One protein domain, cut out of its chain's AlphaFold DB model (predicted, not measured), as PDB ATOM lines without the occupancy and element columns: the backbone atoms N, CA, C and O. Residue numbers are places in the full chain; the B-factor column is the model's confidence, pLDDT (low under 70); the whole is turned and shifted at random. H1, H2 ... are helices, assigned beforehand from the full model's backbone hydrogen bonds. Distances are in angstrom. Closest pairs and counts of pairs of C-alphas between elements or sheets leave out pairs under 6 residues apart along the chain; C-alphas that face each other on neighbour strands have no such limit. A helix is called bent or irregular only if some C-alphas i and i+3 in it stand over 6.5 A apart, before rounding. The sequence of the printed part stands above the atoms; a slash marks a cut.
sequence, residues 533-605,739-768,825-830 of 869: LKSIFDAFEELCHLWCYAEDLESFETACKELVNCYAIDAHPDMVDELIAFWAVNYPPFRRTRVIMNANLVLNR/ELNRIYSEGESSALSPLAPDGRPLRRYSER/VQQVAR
ATOM      1  N   LEU A 533     -50.141  32.304  19.814       90.31
ATOM      2  CA  LEU A 533     -49.869  32.936  21.110       90.31
ATOM      3  C   LEU A 533     -48.517  32.471  21.634       90.31
ATOM      4  O   LEU A 533     -48.248  31.277  21.600       90.31
ATOM      5  N   LYS A 534     -47.689  33.371  22.170       88.88
ATOM      6  CA  LYS A 534     -46.347  33.017  22.660       88.88
ATOM      7  C   LYS A 534     -46.331  31.819  23.614       88.88
ATOM      8  O   LYS A 534     -45.517  30.922  23.433       88.88
ATOM      9  N   SER A 535     -47.244  31.767  24.585       85.12
ATOM     10  CA  SER A 535     -47.341  30.627  25.508       85.12
ATOM     11  C   SER A 535     -47.657  29.307  24.798       85.12
ATOM     12  O   SER A 535     -47.084  28.278  25.147       85.12
ATOM     13  N   ILE A 536     -48.538  29.334  23.795       85.69
ATOM     14  CA  ILE A 536     -48.886  28.167  22.980       85.69
ATOM     15  C   ILE A 536     -47.725  27.808  22.052       85.69
ATOM     16  O   ILE A 536     -47.382  26.640  21.952       85.69
ATOM     17  N   PHE A 537     -47.078  28.790  21.431       88.12
ATOM     18  CA  PHE A 537     -45.925  28.613  20.553       88.12
ATOM     19  C   PHE A 537     -44.764  27.911  21.265       88.12
ATOM     20  O   PHE A 537     -44.285  26.885  20.781       88.12
ATOM     21  N   ASP A 538     -44.354  28.429  22.428       85.06
ATOM     22  CA  ASP A 538     -43.263  27.865  23.230       85.06
ATOM     23  C   ASP A 538     -43.623  26.437  23.691       85.06
ATOM     24  O   ASP A 538     -42.831  25.505  23.549       85.06
ATOM     25  N   ALA A 539     -44.862  26.239  24.164       84.38
ATOM     26  CA  ALA A 539     -45.355  24.927  24.578       84.38
ATOM     27  C   ALA A 539     -45.376  23.910  23.430       84.38
ATOM     28  O   ALA A 539     -45.022  22.747  23.611       84.38
ATOM     29  N   PHE A 540     -45.792  24.347  22.246       85.25
ATOM     30  CA  PHE A 540     -45.945  23.499  21.076       85.25
ATOM     31  C   PHE A 540     -44.590  23.075  20.495       85.25
ATOM     32  O   PHE A 540     -44.447  21.942  20.032       85.25
ATOM     33  N   GLU A 541     -43.575  23.943  20.563       81.94
ATOM     34  CA  GLU A 541     -42.197  23.616  20.183       81.94
ATOM     35  C   GLU A 541     -41.616  22.494  21.065       81.94
ATOM     36  O   GLU A 541     -41.101  21.501  20.541       81.94
ATOM     37  N   GLU A 542     -41.757  22.603  22.391       85.19
ATOM     38  CA  GLU A 542     -41.311  21.567  23.335       85.19
ATOM     39  C   GLU A 542     -42.111  20.266  23.181       85.19
ATOM     40  O   GLU A 542     -41.537  19.173  23.124       85.19
ATOM     41  N   LEU A 543     -43.434  20.385  23.048       87.88
ATOM     42  CA  LEU A 543     -44.348  19.265  22.856       87.88
ATOM     43  C   LEU A 543     -43.990  18.441  21.615       87.88
ATOM     44  O   LEU A 543     -43.929  17.214  21.698       87.88
ATOM     45  N   CYS A 544     -43.720  19.091  20.479       88.94
ATOM     46  CA  CYS A 544     -43.351  18.393  19.247       88.94
ATOM     47  C   CYS A 544     -42.085  17.556  19.435       88.94
ATOM     48  O   CYS A 544     -42.023  16.422  18.959       88.94
ATOM     49  N   HIS A 545     -41.093  18.080  20.159       87.19
ATOM     50  CA  HIS A 545     -39.874  17.334  20.450       87.19
ATOM     51  C   HIS A 545     -40.156  16.123  21.352       87.19
ATOM     52  O   HIS A 545     -39.735  15.015  21.023       87.19
ATOM     53  N   LEU A 546     -40.883  16.308  22.462       89.12
ATOM     54  CA  LEU A 546     -41.238  15.219  23.386       89.12
ATOM     55  C   LEU A 546     -42.040  14.114  22.691       89.12
ATOM     56  O   LEU A 546     -41.766  12.935  22.882       89.12
ATOM     57  N   TRP A 547     -42.986  14.499  21.839       93.12
ATOM     58  CA  TRP A 547     -43.797  13.575  21.058       93.12
ATOM     59  C   TRP A 547     -42.947  12.786  20.056       93.12
ATOM     60  O   TRP A 547     -43.006  11.560  20.004       93.12
ATOM     61  N   CYS A 548     -42.146  13.479  19.243       93.50
ATOM     62  CA  CYS A 548     -41.420  12.880  18.120       93.50
ATOM     63  C   CYS A 548     -40.204  12.039  18.536       93.50
ATOM     64  O   CYS A 548     -39.730  11.210  17.754       93.50
ATOM     65  N   TYR A 549     -39.678  12.274  19.738       93.25
ATOM     66  CA  TYR A 549     -38.500  11.598  20.287       93.25
ATOM     67  C   TYR A 549     -38.803  10.862  21.597       93.25
ATOM     68  O   TYR A 549     -37.884  10.594  22.366       93.25
ATOM     69  N   ALA A 550     -40.068  10.524  21.861       93.06
ATOM     70  CA  ALA A 550     -40.436   9.712  23.015       93.06
ATOM     71  C   ALA A 550     -39.666   8.376  23.015       93.06
ATOM     72  O   ALA A 550     -39.707   7.629  22.033       93.06
ATOM     73  N   GLU A 551     -38.965   8.084  24.112       90.31
ATOM     74  CA  GLU A 551     -38.158   6.863  24.271       90.31
ATOM     75  C   GLU A 551     -39.011   5.655  24.689       90.31
ATOM     76  O   GLU A 551     -38.679   4.508  24.386       90.31
ATOM     77  N   ASP A 552     -40.139   5.916  25.345       91.00
ATOM     78  CA  ASP A 552     -41.047   4.923  25.906       91.00
ATOM     79  C   ASP A 552     -42.523   5.346  25.752       91.00
ATOM     80  O   ASP A 552     -42.844   6.500  25.439       91.00
ATOM     81  N   LEU A 553     -43.435   4.387  25.951       91.19
ATOM     82  CA  LEU A 553     -44.875   4.594  25.774       91.19
ATOM     83  C   LEU A 553     -45.438   5.658  26.729       91.19
ATOM     84  O   LEU A 553     -46.316   6.422  26.338       91.19
ATOM     85  N   GLU A 554     -44.926   5.739  27.955       90.06
ATOM     86  CA  GLU A 554     -45.396   6.678  28.969       90.06
ATOM     87  C   GLU A 554     -45.035   8.122  28.603       90.06
ATOM     88  O   GLU A 554     -45.864   9.030  28.734       90.06
ATOM     89  N   SER A 555     -43.821   8.336  28.097       90.25
ATOM     90  CA  SER A 555     -43.360   9.619  27.565       90.25
ATOM     91  C   SER A 555     -44.218  10.074  26.378       90.25
ATOM     92  O   SER A 555     -44.652  11.228  26.338       90.25
ATOM     93  N   PHE A 556     -44.535   9.159  25.455       93.88
ATOM     94  CA  PHE A 556     -45.418   9.432  24.316       93.88
ATOM     95  C   PHE A 556     -46.836   9.812  24.766       93.88
ATOM     96  O   PHE A 556     -47.351  10.867  24.399       93.88
ATOM     97  N   GLU A 557     -47.451   8.988  25.617       93.31
ATOM     98  CA  GLU A 557     -48.785   9.224  26.177       93.31
ATOM     99  C   GLU A 557     -48.860  10.551  26.946       93.31
ATOM    100  O   GLU A 557     -49.865  11.259  26.877       93.31
ATOM    101  N   THR A 558     -47.790  10.911  27.659       91.19
ATOM    102  CA  THR A 558     -47.694  12.182  28.388       91.19
ATOM    103  C   THR A 558     -47.642  13.369  27.426       91.19
ATOM    104  O   THR A 558     -48.378  14.332  27.630       91.19
ATOM    105  N   ALA A 559     -46.854  13.291  26.349       91.75
ATOM    106  CA  ALA A 559     -46.840  14.321  25.310       91.75
ATOM    107  C   ALA A 559     -48.234  14.482  24.677       91.75
ATOM    108  O   ALA A 559     -48.782  15.582  24.644       91.75
ATOM    109  N   CYS A 560     -48.874  13.383  24.272       94.19
ATOM    110  CA  CYS A 560     -50.238  13.422  23.749       94.19
ATOM    111  C   CYS A 560     -51.229  14.034  24.751       94.19
ATOM    112  O   CYS A 560     -52.063  14.857  24.370       94.19
ATOM    113  N   LYS A 561     -51.125  13.703  26.046       92.06
ATOM    114  CA  LYS A 561     -51.987  14.293  27.078       92.06
ATOM    115  C   LYS A 561     -51.801  15.807  27.202       92.06
ATOM    116  O   LYS A 561     -52.785  16.505  27.444       92.06
ATOM    117  N   GLU A 562     -50.596  16.330  27.002       90.00
ATOM    118  CA  GLU A 562     -50.390  17.781  26.991       90.00
ATOM    119  C   GLU A 562     -51.040  18.449  25.771       90.00
ATOM    120  O   GLU A 562     -51.648  19.509  25.923       90.00
ATOM    121  N   LEU A 563     -51.065  17.797  24.598       90.62
ATOM    122  CA  LEU A 563     -51.866  18.292  23.469       90.62
ATOM    123  C   LEU A 563     -53.368  18.311  23.802       90.62
ATOM    124  O   LEU A 563     -54.052  19.296  23.515       90.62
ATOM    125  N   VAL A 564     -53.883  17.265  24.467       92.31
ATOM    126  CA  VAL A 564     -55.269  17.250  24.973       92.31
ATOM    127  C   VAL A 564     -55.512  18.422  25.921       92.31
ATOM    128  O   VAL A 564     -56.543  19.072  25.821       92.31
ATOM    129  N   ASN A 565     -54.581  18.745  26.817       88.38
ATOM    130  CA  ASN A 565     -54.756  19.872  27.735       88.38
ATOM    131  C   ASN A 565     -54.830  21.226  26.997       88.38
ATOM    132  O   ASN A 565     -55.513  22.133  27.467       88.38
ATOM    133  N   CYS A 566     -54.195  21.361  25.827       84.81
ATOM    134  CA  CYS A 566     -54.264  22.575  25.004       84.81
ATOM    135  C   CYS A 566     -55.572  22.711  24.199       84.81
ATOM    136  O   CYS A 566     -56.091  23.823  24.047       84.81
ATOM    137  N   TYR A 567     -56.107  21.605  23.670       88.19
ATOM    138  CA  TYR A 567     -57.226  21.630  22.710       88.19
ATOM    139  C   TYR A 567     -58.529  21.013  23.233       88.19
ATOM    140  O   TYR A 567     -59.608  21.335  22.747       88.19
ATOM    141  N   ALA A 568     -58.468  20.178  24.258       91.25
ATOM    142  CA  ALA A 568     -59.562  19.340  24.733       91.25
ATOM    143  C   ALA A 568     -59.540  19.192  26.271       91.25
ATOM    144  O   ALA A 568     -59.794  18.113  26.804       91.25
ATOM    145  N   ILE A 569     -59.224  20.281  26.989       86.31
ATOM    146  CA  ILE A 569     -58.975  20.287  28.445       86.31
ATOM    147  C   ILE A 569     -60.094  19.639  29.277       86.31
ATOM    148  O   ILE A 569     -59.806  18.899  30.215       86.31
ATOM    149  N   ASP A 570     -61.350  19.855  28.883       86.44
ATOM    150  CA  ASP A 570     -62.545  19.359  29.576       86.44
ATOM    151  C   ASP A 570     -63.173  18.135  28.879       86.44
ATOM    152  O   ASP A 570     -64.357  17.844  29.057       86.44
ATOM    153  N   ALA A 571     -62.415  17.428  28.035       91.50
ATOM    154  CA  ALA A 571     -62.910  16.236  27.355       91.50
ATOM    155  C   ALA A 571     -63.174  15.081  28.335       91.50
ATOM    156  O   ALA A 571     -62.428  14.855  29.291       91.50
ATOM    157  N   HIS A 572     -64.232  14.312  28.055       92.88
ATOM    158  CA  HIS A 572     -64.538  13.080  28.781       92.88
ATOM    159  C   HIS A 572     -63.355  12.093  28.695       92.88
ATOM    160  O   HIS A 572     -62.728  12.027  27.637       92.88
ATOM    161  N   PRO A 573     -63.046  11.301  29.740       92.12
ATOM    162  CA  PRO A 573     -61.937  10.342  29.710       92.12
ATOM    163  C   PRO A 573     -61.921   9.417  28.484       92.12
ATOM    164  O   PRO A 573     -60.860   9.216  27.907       92.12
ATOM    165  N   ASP A 574     -63.083   8.945  28.028       93.50
ATOM    166  CA  ASP A 574     -63.175   8.108  26.818       93.50
ATOM    167  C   ASP A 574     -62.718   8.857  25.556       93.50
ATOM    168  O   ASP A 574     -61.988   8.318  24.735       93.50
ATOM    169  N   MET A 575     -63.076  10.139  25.434       94.62
ATOM    170  CA  MET A 575     -62.628  10.995  24.332       94.62
ATOM    171  C   MET A 575     -61.115  11.243  24.399       94.62
ATOM    172  O   MET A 575     -60.442  11.315  23.373       94.62
ATOM    173  N   VAL A 576     -60.555  11.349  25.608       95.44
ATOM    174  CA  VAL A 576     -59.100  11.429  25.805       95.44
ATOM    175  C   VAL A 576     -58.421  10.140  25.333       95.44
ATOM    176  O   VAL A 576     -57.424  10.218  24.617       95.44
ATOM    177  N   ASP A 577     -58.965   8.974  25.690       95.19
ATOM    178  CA  ASP A 577     -58.462   7.677  25.225       95.19
ATOM    179  C   ASP A 577     -58.517   7.564  23.696       95.19
ATOM    180  O   ASP A 577     -57.535   7.149  23.082       95.19
ATOM    181  N   GLU A 578     -59.627   7.969  23.072       96.50
ATOM    182  CA  GLU A 578     -59.797   7.943  21.614       96.50
ATOM    183  C   GLU A 578     -58.801   8.857  20.890       96.50
ATOM    184  O   GLU A 578     -58.167   8.424  19.924       96.50
ATOM    185  N   LEU A 579     -58.605  10.091  21.370       97.25
ATOM    186  CA  LEU A 579     -57.638  11.034  20.796       97.25
ATOM    187  C   LEU A 579     -56.209  10.482  20.871       97.25
ATOM    188  O   LEU A 579     -55.488  10.468  19.870       97.25
ATOM    189  N   ILE A 580     -55.803   9.978  22.039       96.38
ATOM    190  CA  ILE A 580     -54.451   9.439  22.242       96.38
ATOM    191  C   ILE A 580     -54.247   8.164  21.414       96.38
ATOM    192  O   ILE A 580     -53.207   8.012  20.768       96.38
ATOM    193  N   ALA A 581     -55.241   7.275  21.364       96.31
ATOM    194  CA  ALA A 581     -55.216   6.083  20.520       96.31
ATOM    195  C   ALA A 581     -55.081   6.440  19.033       96.31
ATOM    196  O   ALA A 581     -54.275   5.844  18.313       96.31
ATOM    197  N   PHE A 582     -55.831   7.439  18.567       97.25
ATOM    198  CA  PHE A 582     -55.757   7.916  17.193       97.25
ATOM    199  C   PHE A 582     -54.374   8.484  16.857       97.25
ATOM    200  O   PHE A 582     -53.812   8.165  15.806       97.25
ATOM    201  N   TRP A 583     -53.786   9.274  17.754       97.25
ATOM    202  CA  TRP A 583     -52.442   9.813  17.577       97.25
ATOM    203  C   TRP A 583     -51.350   8.741  17.634       97.25
ATOM    204  O   TRP A 583     -50.410   8.808  16.843       97.25
ATOM    205  N   ALA A 584     -51.502   7.708  18.467       96.06
ATOM    206  CA  ALA A 584     -50.611   6.546  18.477       96.06
ATOM    207  C   ALA A 584     -50.568   5.833  17.114       96.06
ATOM    208  O   ALA A 584     -49.522   5.334  16.703       96.06
ATOM    209  N   VAL A 585     -51.692   5.798  16.394       95.19
ATOM    210  CA  VAL A 585     -51.793   5.144  15.080       95.19
ATOM    211  C   VAL A 585     -51.323   6.060  13.946       95.19
ATOM    212  O   VAL A 585     -50.577   5.629  13.061       95.19
ATOM    213  N   ASN A 586     -51.749   7.324  13.951       94.56
ATOM    214  CA  ASN A 586     -51.594   8.219  12.799       94.56
ATOM    215  C   ASN A 586     -50.361   9.121  12.873       94.56
ATOM    216  O   ASN A 586     -49.764   9.427  11.837       94.56
ATOM    217  N   TYR A 587     -49.942   9.470  14.087       95.19
ATOM    218  CA  TYR A 587     -48.819  10.357  14.369       95.19
ATOM    219  C   TYR A 587     -47.798   9.754  15.365       95.19
ATOM    220  O   TYR A 587     -47.326  10.467  16.245       95.19
ATOM    221  N   PRO A 588     -47.418   8.462  15.279       95.12
ATOM    222  CA  PRO A 588     -46.424   7.884  16.184       95.12
ATOM    223  C   PRO A 588     -45.014   8.459  15.959       95.12
ATOM    224  O   PRO A 588     -44.741   9.011  14.889       95.12
ATOM    225  N   PRO A 589     -44.065   8.244  16.893       95.56
ATOM    226  CA  PRO A 589     -42.666   8.653  16.728       95.56
ATOM    227  C   PRO A 589     -42.011   8.103  15.451       95.56
ATOM    228  O   PRO A 589     -41.241   8.804  14.801       95.56
ATOM    229  N   PHE A 590     -42.380   6.891  15.014       93.31
ATOM    230  CA  PHE A 590     -41.916   6.320  13.739       93.31
ATOM    231  C   PHE A 590     -42.574   6.923  12.478       93.31
ATOM    232  O   PHE A 590     -42.359   6.433  11.370       93.31
ATOM    233  N   ARG A 591     -43.410   7.955  12.641       92.19
ATOM    234  CA  ARG A 591     -43.991   8.802  11.581       92.19
ATOM    235  C   ARG A 591     -43.814  10.297  11.880       92.19
ATOM    236  O   ARG A 591     -44.599  11.130  11.416       92.19
ATOM    237  N   ARG A 592     -42.813  10.660  12.685       92.44
ATOM    238  CA  ARG A 592     -42.579  12.030  13.158       92.44
ATOM    239  C   ARG A 592     -42.354  13.070  12.062       92.44
ATOM    240  O   ARG A 592     -42.610  14.247  12.313       92.44
ATOM    241  N   THR A 593     -41.982  12.676  10.840       91.31
ATOM    242  CA  THR A 593     -41.948  13.612   9.702       91.31
ATOM    243  C   THR A 593     -43.342  14.206   9.423       91.31
ATOM    244  O   THR A 593     -43.467  15.390   9.111       91.31
ATOM    245  N   ARG A 594     -44.429  13.439   9.621       91.50
ATOM    246  CA  ARG A 594     -45.807  13.968   9.517       91.50
ATOM    247  C   ARG A 594     -46.122  14.980  10.620       91.50
ATOM    248  O   ARG A 594     -46.828  15.958  10.373       91.50
ATOM    249  N   VAL A 595     -45.607  14.753  11.829       92.88
ATOM    250  CA  VAL A 595     -45.845  15.624  12.988       92.88
ATOM    251  C   VAL A 595     -45.166  16.974  12.789       92.88
ATOM    252  O   VAL A 595     -45.834  18.001  12.890       92.88
ATOM    253  N   ILE A 596     -43.878  16.991  12.426       92.00
ATOM    254  CA  ILE A 596     -43.134  18.248  12.252       92.00
ATOM    255  C   ILE A 596     -43.679  19.101  11.100       92.00
ATOM    256  O   ILE A 596     -43.672  20.326  11.185       92.00
ATOM    257  N   MET A 597     -44.219  18.482  10.047       92.19
ATOM    258  CA  MET A 597     -44.838  19.232   8.952       92.19
ATOM    259  C   MET A 597     -46.146  19.906   9.361       92.19
ATOM    260  O   MET A 597     -46.323  21.085   9.069       92.19
ATOM    261  N   ASN A 598     -47.019  19.212  10.100       92.88
ATOM    262  CA  ASN A 598     -48.186  19.855  10.716       92.88
ATOM    263  C   ASN A 598     -47.750  20.956  11.692       92.88
ATOM    264  O   ASN A 598     -48.331  22.039  11.714       92.88
ATOM    265  N   ALA A 599     -46.685  20.713  12.457       91.75
ATOM    266  CA  ALA A 599     -46.182  21.686  13.410       91.75
ATOM    267  C   ALA A 599     -45.662  22.963  12.745       91.75
ATOM    268  O   ALA A 599     -45.874  24.064  13.249       91.75
ATOM    269  N   ASN A 600     -45.024  22.844  11.584       92.31
ATOM    270  CA  ASN A 600     -44.543  23.995  10.834       92.31
ATOM    271  C   ASN A 600     -45.676  24.913  10.342       92.31
ATOM    272  O   ASN A 600     -45.457  26.124  10.285       92.31
ATOM    273  N   LEU A 601     -46.882  24.385  10.090       93.00
ATOM    274  CA  LEU A 601     -48.062  25.206   9.772       93.00
ATOM    275  C   LEU A 601     -48.488  26.113  10.938       93.00
ATOM    276  O   LEU A 601     -49.122  27.144  10.718       93.00
ATOM    277  N   VAL A 602     -48.142  25.741  12.173       91.69
ATOM    278  CA  VAL A 602     -48.366  26.547  13.382       91.69
ATOM    279  C   VAL A 602     -47.178  27.477  13.626       91.69
ATOM    280  O   VAL A 602     -47.337  28.690  13.744       91.69
ATOM    281  N   LEU A 603     -45.966  26.914  13.654       90.00
ATOM    282  CA  LEU A 603     -44.748  27.603  14.090       90.00
ATOM    283  C   LEU A 603     -44.213  28.624  13.074       90.00
ATOM    284  O   LEU A 603     -43.466  29.527  13.443       90.00
ATOM    285  N   ASN A 604     -44.553  28.489  11.793       90.62
ATOM    286  CA  ASN A 604     -44.106  29.404  10.740       90.62
ATOM    287  C   ASN A 604     -45.279  30.096  10.033       90.62
ATOM    288  O   ASN A 604     -45.120  30.577   8.911       90.62
ATOM    289  N   ARG A 605     -46.456  30.141  10.674       90.19
ATOM    290  CA  ARG A 605     -47.649  30.775  10.110       90.19
ATOM    291  C   ARG A 605     -47.390  32.253   9.833       90.19
ATOM    292  O   ARG A 605     -46.941  32.986  10.718       90.19
ATOM    293  N   GLU A 739     -34.479  21.493   6.326       91.44
ATOM    294  CA  GLU A 739     -33.522  21.028   7.320       91.44
ATOM    295  C   GLU A 739     -34.217  20.226   8.427       91.44
ATOM    296  O   GLU A 739     -33.814  19.101   8.720       91.44
ATOM    297  N   LEU A 740     -35.311  20.752   8.988       89.50
ATOM    298  CA  LEU A 740     -36.084  20.052  10.015       89.50
ATOM    299  C   LEU A 740     -36.693  18.751   9.497       89.50
ATOM    300  O   LEU A 740     -36.627  17.740  10.190       89.50
ATOM    301  N   ASN A 741     -37.234  18.742   8.279       90.56
ATOM    302  CA  ASN A 741     -37.738  17.518   7.662       90.56
ATOM    303  C   ASN A 741     -36.626  16.466   7.532       90.56
ATOM    304  O   ASN A 741     -36.868  15.293   7.811       90.56
ATOM    305  N   ARG A 742     -35.397  16.874   7.175       91.19
ATOM    306  CA  ARG A 742     -34.247  15.961   7.135       91.19
ATOM    307  C   ARG A 742     -33.937  15.405   8.524       91.19
ATOM    308  O   ARG A 742     -33.937  14.189   8.680       91.19
ATOM    309  N   ILE A 743     -33.770  16.269   9.525       90.12
ATOM    310  CA  ILE A 743     -33.452  15.870  10.907       90.12
ATOM    311  C   ILE A 743     -34.509  14.906  11.466       90.12
ATOM    312  O   ILE A 743     -34.179  13.873  12.038       90.12
ATOM    313  N   TYR A 744     -35.796  15.206  11.281       91.12
ATOM    314  CA  TYR A 744     -36.874  14.367  11.811       91.12
ATOM    315  C   TYR A 744     -37.024  13.042  11.048       91.12
ATOM    316  O   TYR A 744     -37.499  12.072  11.635       91.12
ATOM    317  N   SER A 745     -36.566  12.952   9.797       91.50
ATOM    318  CA  SER A 745     -36.538  11.681   9.059       91.50
ATOM    319  C   SER A 745     -35.431  10.723   9.530       91.50
ATOM    320  O   SER A 745     -35.564   9.502   9.410       91.50
ATOM    321  N   GLU A 746     -34.342  11.243  10.105       90.50
ATOM    322  CA  GLU A 746     -33.220  10.427  10.582       90.50
ATOM    323  C   GLU A 746     -33.682   9.497  11.706       90.50
ATOM    324  O   GLU A 746     -34.305   9.944  12.656       90.50
ATOM    325  N   GLY A 747     -33.416   8.190  11.630       88.00
ATOM    326  CA  GLY A 747     -33.780   7.245  12.699       88.00
ATOM    327  C   GLY A 747     -35.289   7.043  12.931       88.00
ATOM    328  O   GLY A 747     -35.660   6.326  13.860       88.00
ATOM    329  N   GLU A 748     -36.160   7.604  12.083       90.75
ATOM    330  CA  GLU A 748     -37.623   7.473  12.179       90.75
ATOM    331  C   GLU A 748     -38.048   5.996  12.160       90.75
ATOM    332  O   GLU A 748     -38.864   5.556  12.966       90.75
ATOM    333  N   SER A 749     -37.402   5.176  11.327       87.38
ATOM    334  CA  SER A 749     -37.706   3.746  11.272       87.38
ATOM    335  C   SER A 749     -37.308   2.982  12.543       87.38
ATOM    336  O   SER A 749     -37.879   1.932  12.803       87.38
ATOM    337  N   SER A 750     -36.376   3.471  13.358       90.12
ATOM    338  CA  SER A 750     -35.973   2.832  14.622       90.12
ATOM    339  C   SER A 750     -36.654   3.427  15.857       90.12
ATOM    340  O   SER A 750     -36.397   2.960  16.965       90.12
ATOM    341  N   ALA A 751     -37.490   4.452  15.684       93.25
ATOM    342  CA  ALA A 751     -38.168   5.126  16.782       93.25
ATOM    343  C   ALA A 751     -39.213   4.225  17.468       93.25
ATOM    344  O   ALA A 751     -39.648   3.205  16.923       93.25
ATOM    345  N   LEU A 752     -39.632   4.631  18.669       92.81
ATOM    346  CA  LEU A 752     -40.660   3.953  19.453       92.81
ATOM    347  C   LEU A 752     -41.934   3.717  18.627       92.81
ATOM    348  O   LEU A 752     -42.467   4.629  17.994       92.81
ATOM    349  N   SER A 753     -42.465   2.496  18.716       94.69
ATOM    350  CA  SER A 753     -43.814   2.161  18.259       94.69
ATOM    351  C   SER A 753     -44.755   2.041  19.457       94.69
ATOM    352  O   SER A 753     -44.604   1.086  20.219       94.69
ATOM    353  N   PRO A 754     -45.760   2.928  19.605       93.81
ATOM    354  CA  PRO A 754     -46.802   2.783  20.625       93.81
ATOM    355  C   PRO A 754     -47.848   1.708  20.265       93.81
ATOM    356  O   PRO A 754     -48.862   1.564  20.948       93.81
ATOM    357  N   LEU A 755     -47.626   0.968  19.172       94.62
ATOM    358  CA  LEU A 755     -48.549  -0.024  18.630       94.62
ATOM    359  C   LEU A 755     -48.074  -1.455  18.892       94.62
ATOM    360  O   LEU A 755     -46.883  -1.765  18.786       94.62
ATOM    361  N   ALA A 756     -49.035  -2.338  19.145       90.00
ATOM    362  CA  ALA A 756     -48.859  -3.779  19.162       90.00
ATOM    363  C   ALA A 756     -48.615  -4.340  17.738       90.00
ATOM    364  O   ALA A 756     -48.860  -3.664  16.734       90.00
ATOM    365  N   PRO A 757     -48.144  -5.598  17.597       87.81
ATOM    366  CA  PRO A 757     -47.854  -6.209  16.292       87.81
ATOM    367  C   PRO A 757     -49.050  -6.389  15.339       87.81
ATOM    368  O   PRO A 757     -48.848  -6.863  14.213       87.81
ATOM    369  N   ASP A 758     -50.270  -6.113  15.801       85.00
ATOM    370  CA  ASP A 758     -51.522  -6.082  15.040       85.00
ATOM    371  C   ASP A 758     -51.892  -4.666  14.546       85.00
ATOM    372  O   ASP A 758     -52.857  -4.515  13.800       85.00
ATOM    373  N   GLY A 759     -51.112  -3.644  14.919       87.75
ATOM    374  CA  GLY A 759     -51.303  -2.246  14.533       87.75
ATOM    375  C   GLY A 759     -52.232  -1.449  15.449       87.75
ATOM    376  O   GLY A 759     -52.491  -0.283  15.162       87.75
ATOM    377  N   ARG A 760     -52.735  -2.042  16.537       91.00
ATOM    378  CA  ARG A 760     -53.554  -1.335  17.532       91.00
ATOM    379  C   ARG A 760     -52.671  -0.699  18.610       91.00
ATOM    380  O   ARG A 760     -51.569  -1.199  18.835       91.00
ATOM    381  N   PRO A 761     -53.120   0.374  19.285       93.19
ATOM    382  CA  PRO A 761     -52.430   0.889  20.467       93.19
ATOM    383  C   PRO A 761     -52.181  -0.219  21.495       93.19
ATOM    384  O   PRO A 761     -53.030  -1.093  21.673       93.19
ATOM    385  N   LEU A 762     -51.017  -0.192  22.152       90.62
ATOM    386  CA  LEU A 762     -50.628  -1.204  23.147       90.62
ATOM    387  C   LEU A 762     -51.611  -1.299  24.322       90.62
ATOM    388  O   LEU A 762     -51.805  -2.387  24.860       90.62
ATOM    389  N   ARG A 763     -52.213  -0.168  24.700       90.31
ATOM    390  CA  ARG A 763     -53.221  -0.033  25.758       90.31
ATOM    391  C   ARG A 763     -54.062   1.223  25.549       90.31
ATOM    392  O   ARG A 763     -53.727   2.057  24.701       90.31
ATOM    393  N   ARG A 764     -55.122   1.383  26.343       90.38
ATOM    394  CA  ARG A 764     -55.806   2.677  26.503       90.38
ATOM    395  C   ARG A 764     -55.024   3.570  27.458       90.38
ATOM    396  O   ARG A 764     -54.361   3.085  28.372       90.38
ATOM    397  N   TYR A 765     -55.136   4.884  27.290       89.06
ATOM    398  CA  TYR A 765     -54.443   5.824  28.169       89.06
ATOM    399  C   TYR A 765     -54.944   5.723  29.623       89.06
ATOM    400  O   TYR A 765     -54.151   5.780  30.565       89.06
ATOM    401  N   SER A 766     -56.244   5.503  29.825       88.25
ATOM    402  CA  SER A 766     -56.863   5.299  31.141       88.25
ATOM    403  C   SER A 766     -56.319   4.087  31.916       88.25
ATOM    404  O   SER A 766     -56.265   4.142  33.147       88.25
ATOM    405  N   GLU A 767     -55.841   3.047  31.225       85.62
ATOM    406  CA  GLU A 767     -55.289   1.808  31.806       85.62
ATOM    407  C   GLU A 767     -53.884   2.006  32.410       85.62
ATOM    408  O   GLU A 767     -53.405   1.166  33.169       85.62
ATOM    409  N   ARG A 768     -53.226   3.151  32.164       76.38
ATOM    410  CA  ARG A 768     -51.908   3.485  32.743       76.38
ATOM    411  C   ARG A 768     -51.888   3.436  34.276       76.38
ATOM    412  O   ARG A 768     -50.832   3.207  34.865       76.38
ATOM    413  N   VAL A 825     -39.459  36.712  16.919       84.00
ATOM    414  CA  VAL A 825     -39.537  35.584  17.866       84.00
ATOM    415  C   VAL A 825     -39.552  34.255  17.113       84.00
ATOM    416  O   VAL A 825     -38.789  33.351  17.461       84.00
ATOM    417  N   GLN A 826     -40.344  34.152  16.041       86.12
ATOM    418  CA  GLN A 826     -40.346  32.970  15.175       86.12
ATOM    419  C   GLN A 826     -38.955  32.711  14.568       86.12
ATOM    420  O   GLN A 826     -38.510  31.563  14.512       86.12
ATOM    421  N   GLN A 827     -38.238  33.761  14.148       83.88
ATOM    422  CA  GLN A 827     -36.883  33.647  13.602       83.88
ATOM    423  C   GLN A 827     -35.875  33.156  14.645       83.88
ATOM    424  O   GLN A 827     -35.118  32.221  14.381       83.88
ATOM    425  N   VAL A 828     -35.893  33.726  15.852       82.69
ATOM    426  CA  VAL A 828     -35.030  33.283  16.955       82.69
ATOM    427  C   VAL A 828     -35.301  31.816  17.304       82.69
ATOM    428  O   VAL A 828     -34.355  31.051  17.494       82.69
ATOM    429  N   ALA A 829     -36.570  31.399  17.343       81.81
ATOM    430  CA  ALA A 829     -36.947  30.006  17.578       81.81
ATOM    431  C   ALA A 829     -36.446  29.069  16.464       81.81
ATOM    432  O   ALA A 829     -35.896  28.006  16.747       81.81
ATOM    433  N   ARG A 830     -36.532  29.477  15.188       83.31
ATOM    434  CA  ARG A 830     -35.957  28.712  14.061       83.31
ATOM    435  C   ARG A 830     -34.451  28.490  14.212       83.31
ATOM    436  O   ARG A 830     -33.988  27.361  14.065       83.31
TER     437      ARG A 830
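What this domain is: This is residues 533 to 605, 739 to 768 and 825 to 830 of the 869 residues of the protein "Alpha/beta-hydrolase" of Dichomitus squalens (UniProt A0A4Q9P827). What shape do these helices make? They form a flat, two-layered slab: the helical hairpin of H1 and H2 lies over H3 and H4, with H1 packed on H4 and H2 crossing H3. Short H5 packs on H4 and H6 on H3, a long link joins these two, and short H7 is near H1 at an end of the slab. How much is printed, and how compact is it? The printed part has 109 residues with seven named helices, H1 to H7 in chain order, and no named strand; its class is all helix. It is compact, with a radius of gyration of the C-alphas of 14.0 A and spans of 41 by 34 by 18 A.

How they stand to each other: How do the first helices stand? H1, residues 534 to 548, and H2, residues 553 to 567, form a hairpin and touch at a shallow tilt of 26 degrees, opposite ways, H1 with residues 543 to 547 alone; their closest C-alphas, of Trp 547 and Ala 559, are 5.3 A apart. H2 touches H3, residues 573 to 586, at a steep tilt of 64 degrees, closest at the C-alphas of Cys 560 and Ile 580, 6.0 A. Where does H4 stand? H4, residues 589 to 603, touches H1 at a shallow tilt of 14 degrees, opposite ways, closest at the C-alphas of Cys 548 and Pro 589, 4.6 A. H3 and H4 meet only through their link. What of the short helices? H5, residues 739 to 745, touches residues 592 to 597 of H4 alone, closest at the C-alphas of Thr 593 and Tyr 744, 5.5 A. H6, residues 765 to 768, touches H3, closest at the C-alphas of Asp 577 and Tyr 765, 5.3 A. H7, residues 825 to 830, touches no helix but is near H1. Are the helix backbones complete? Every O i to N i+4 pair is within hydrogen-bond range in H1, H2, H3, H5 and H7, and 7 of 11 are in H4; H6 is too short for such a pair.

Where its parts are: Where do the helices begin and end? H1 begins at C-alpha 534 (-46.347, 33.017, 22.660), and H7 ends at C-alpha 830 (-35.957, 28.712, 14.061). How long are the longer ones? H1 measures 21.2 A, H2 21.3 A, H3 19.9 A and H4 19.2 A. H4 is irregular: C-alphas 590 and 593 are 8.3 A apart.

The domain as a whole: Where is the printed part cut? Residues 606 to 738 are not printed, a gap of 17.4 A between C-alphas 605 and 739, nor are 769 to 824, a gap of 37.5 A between C-alphas 768 and 825. Which link is long, and is confidence low anywhere? The link from H5 to H6, residues 746 to 764, is long; no printed residue is under 70 in pLDDT.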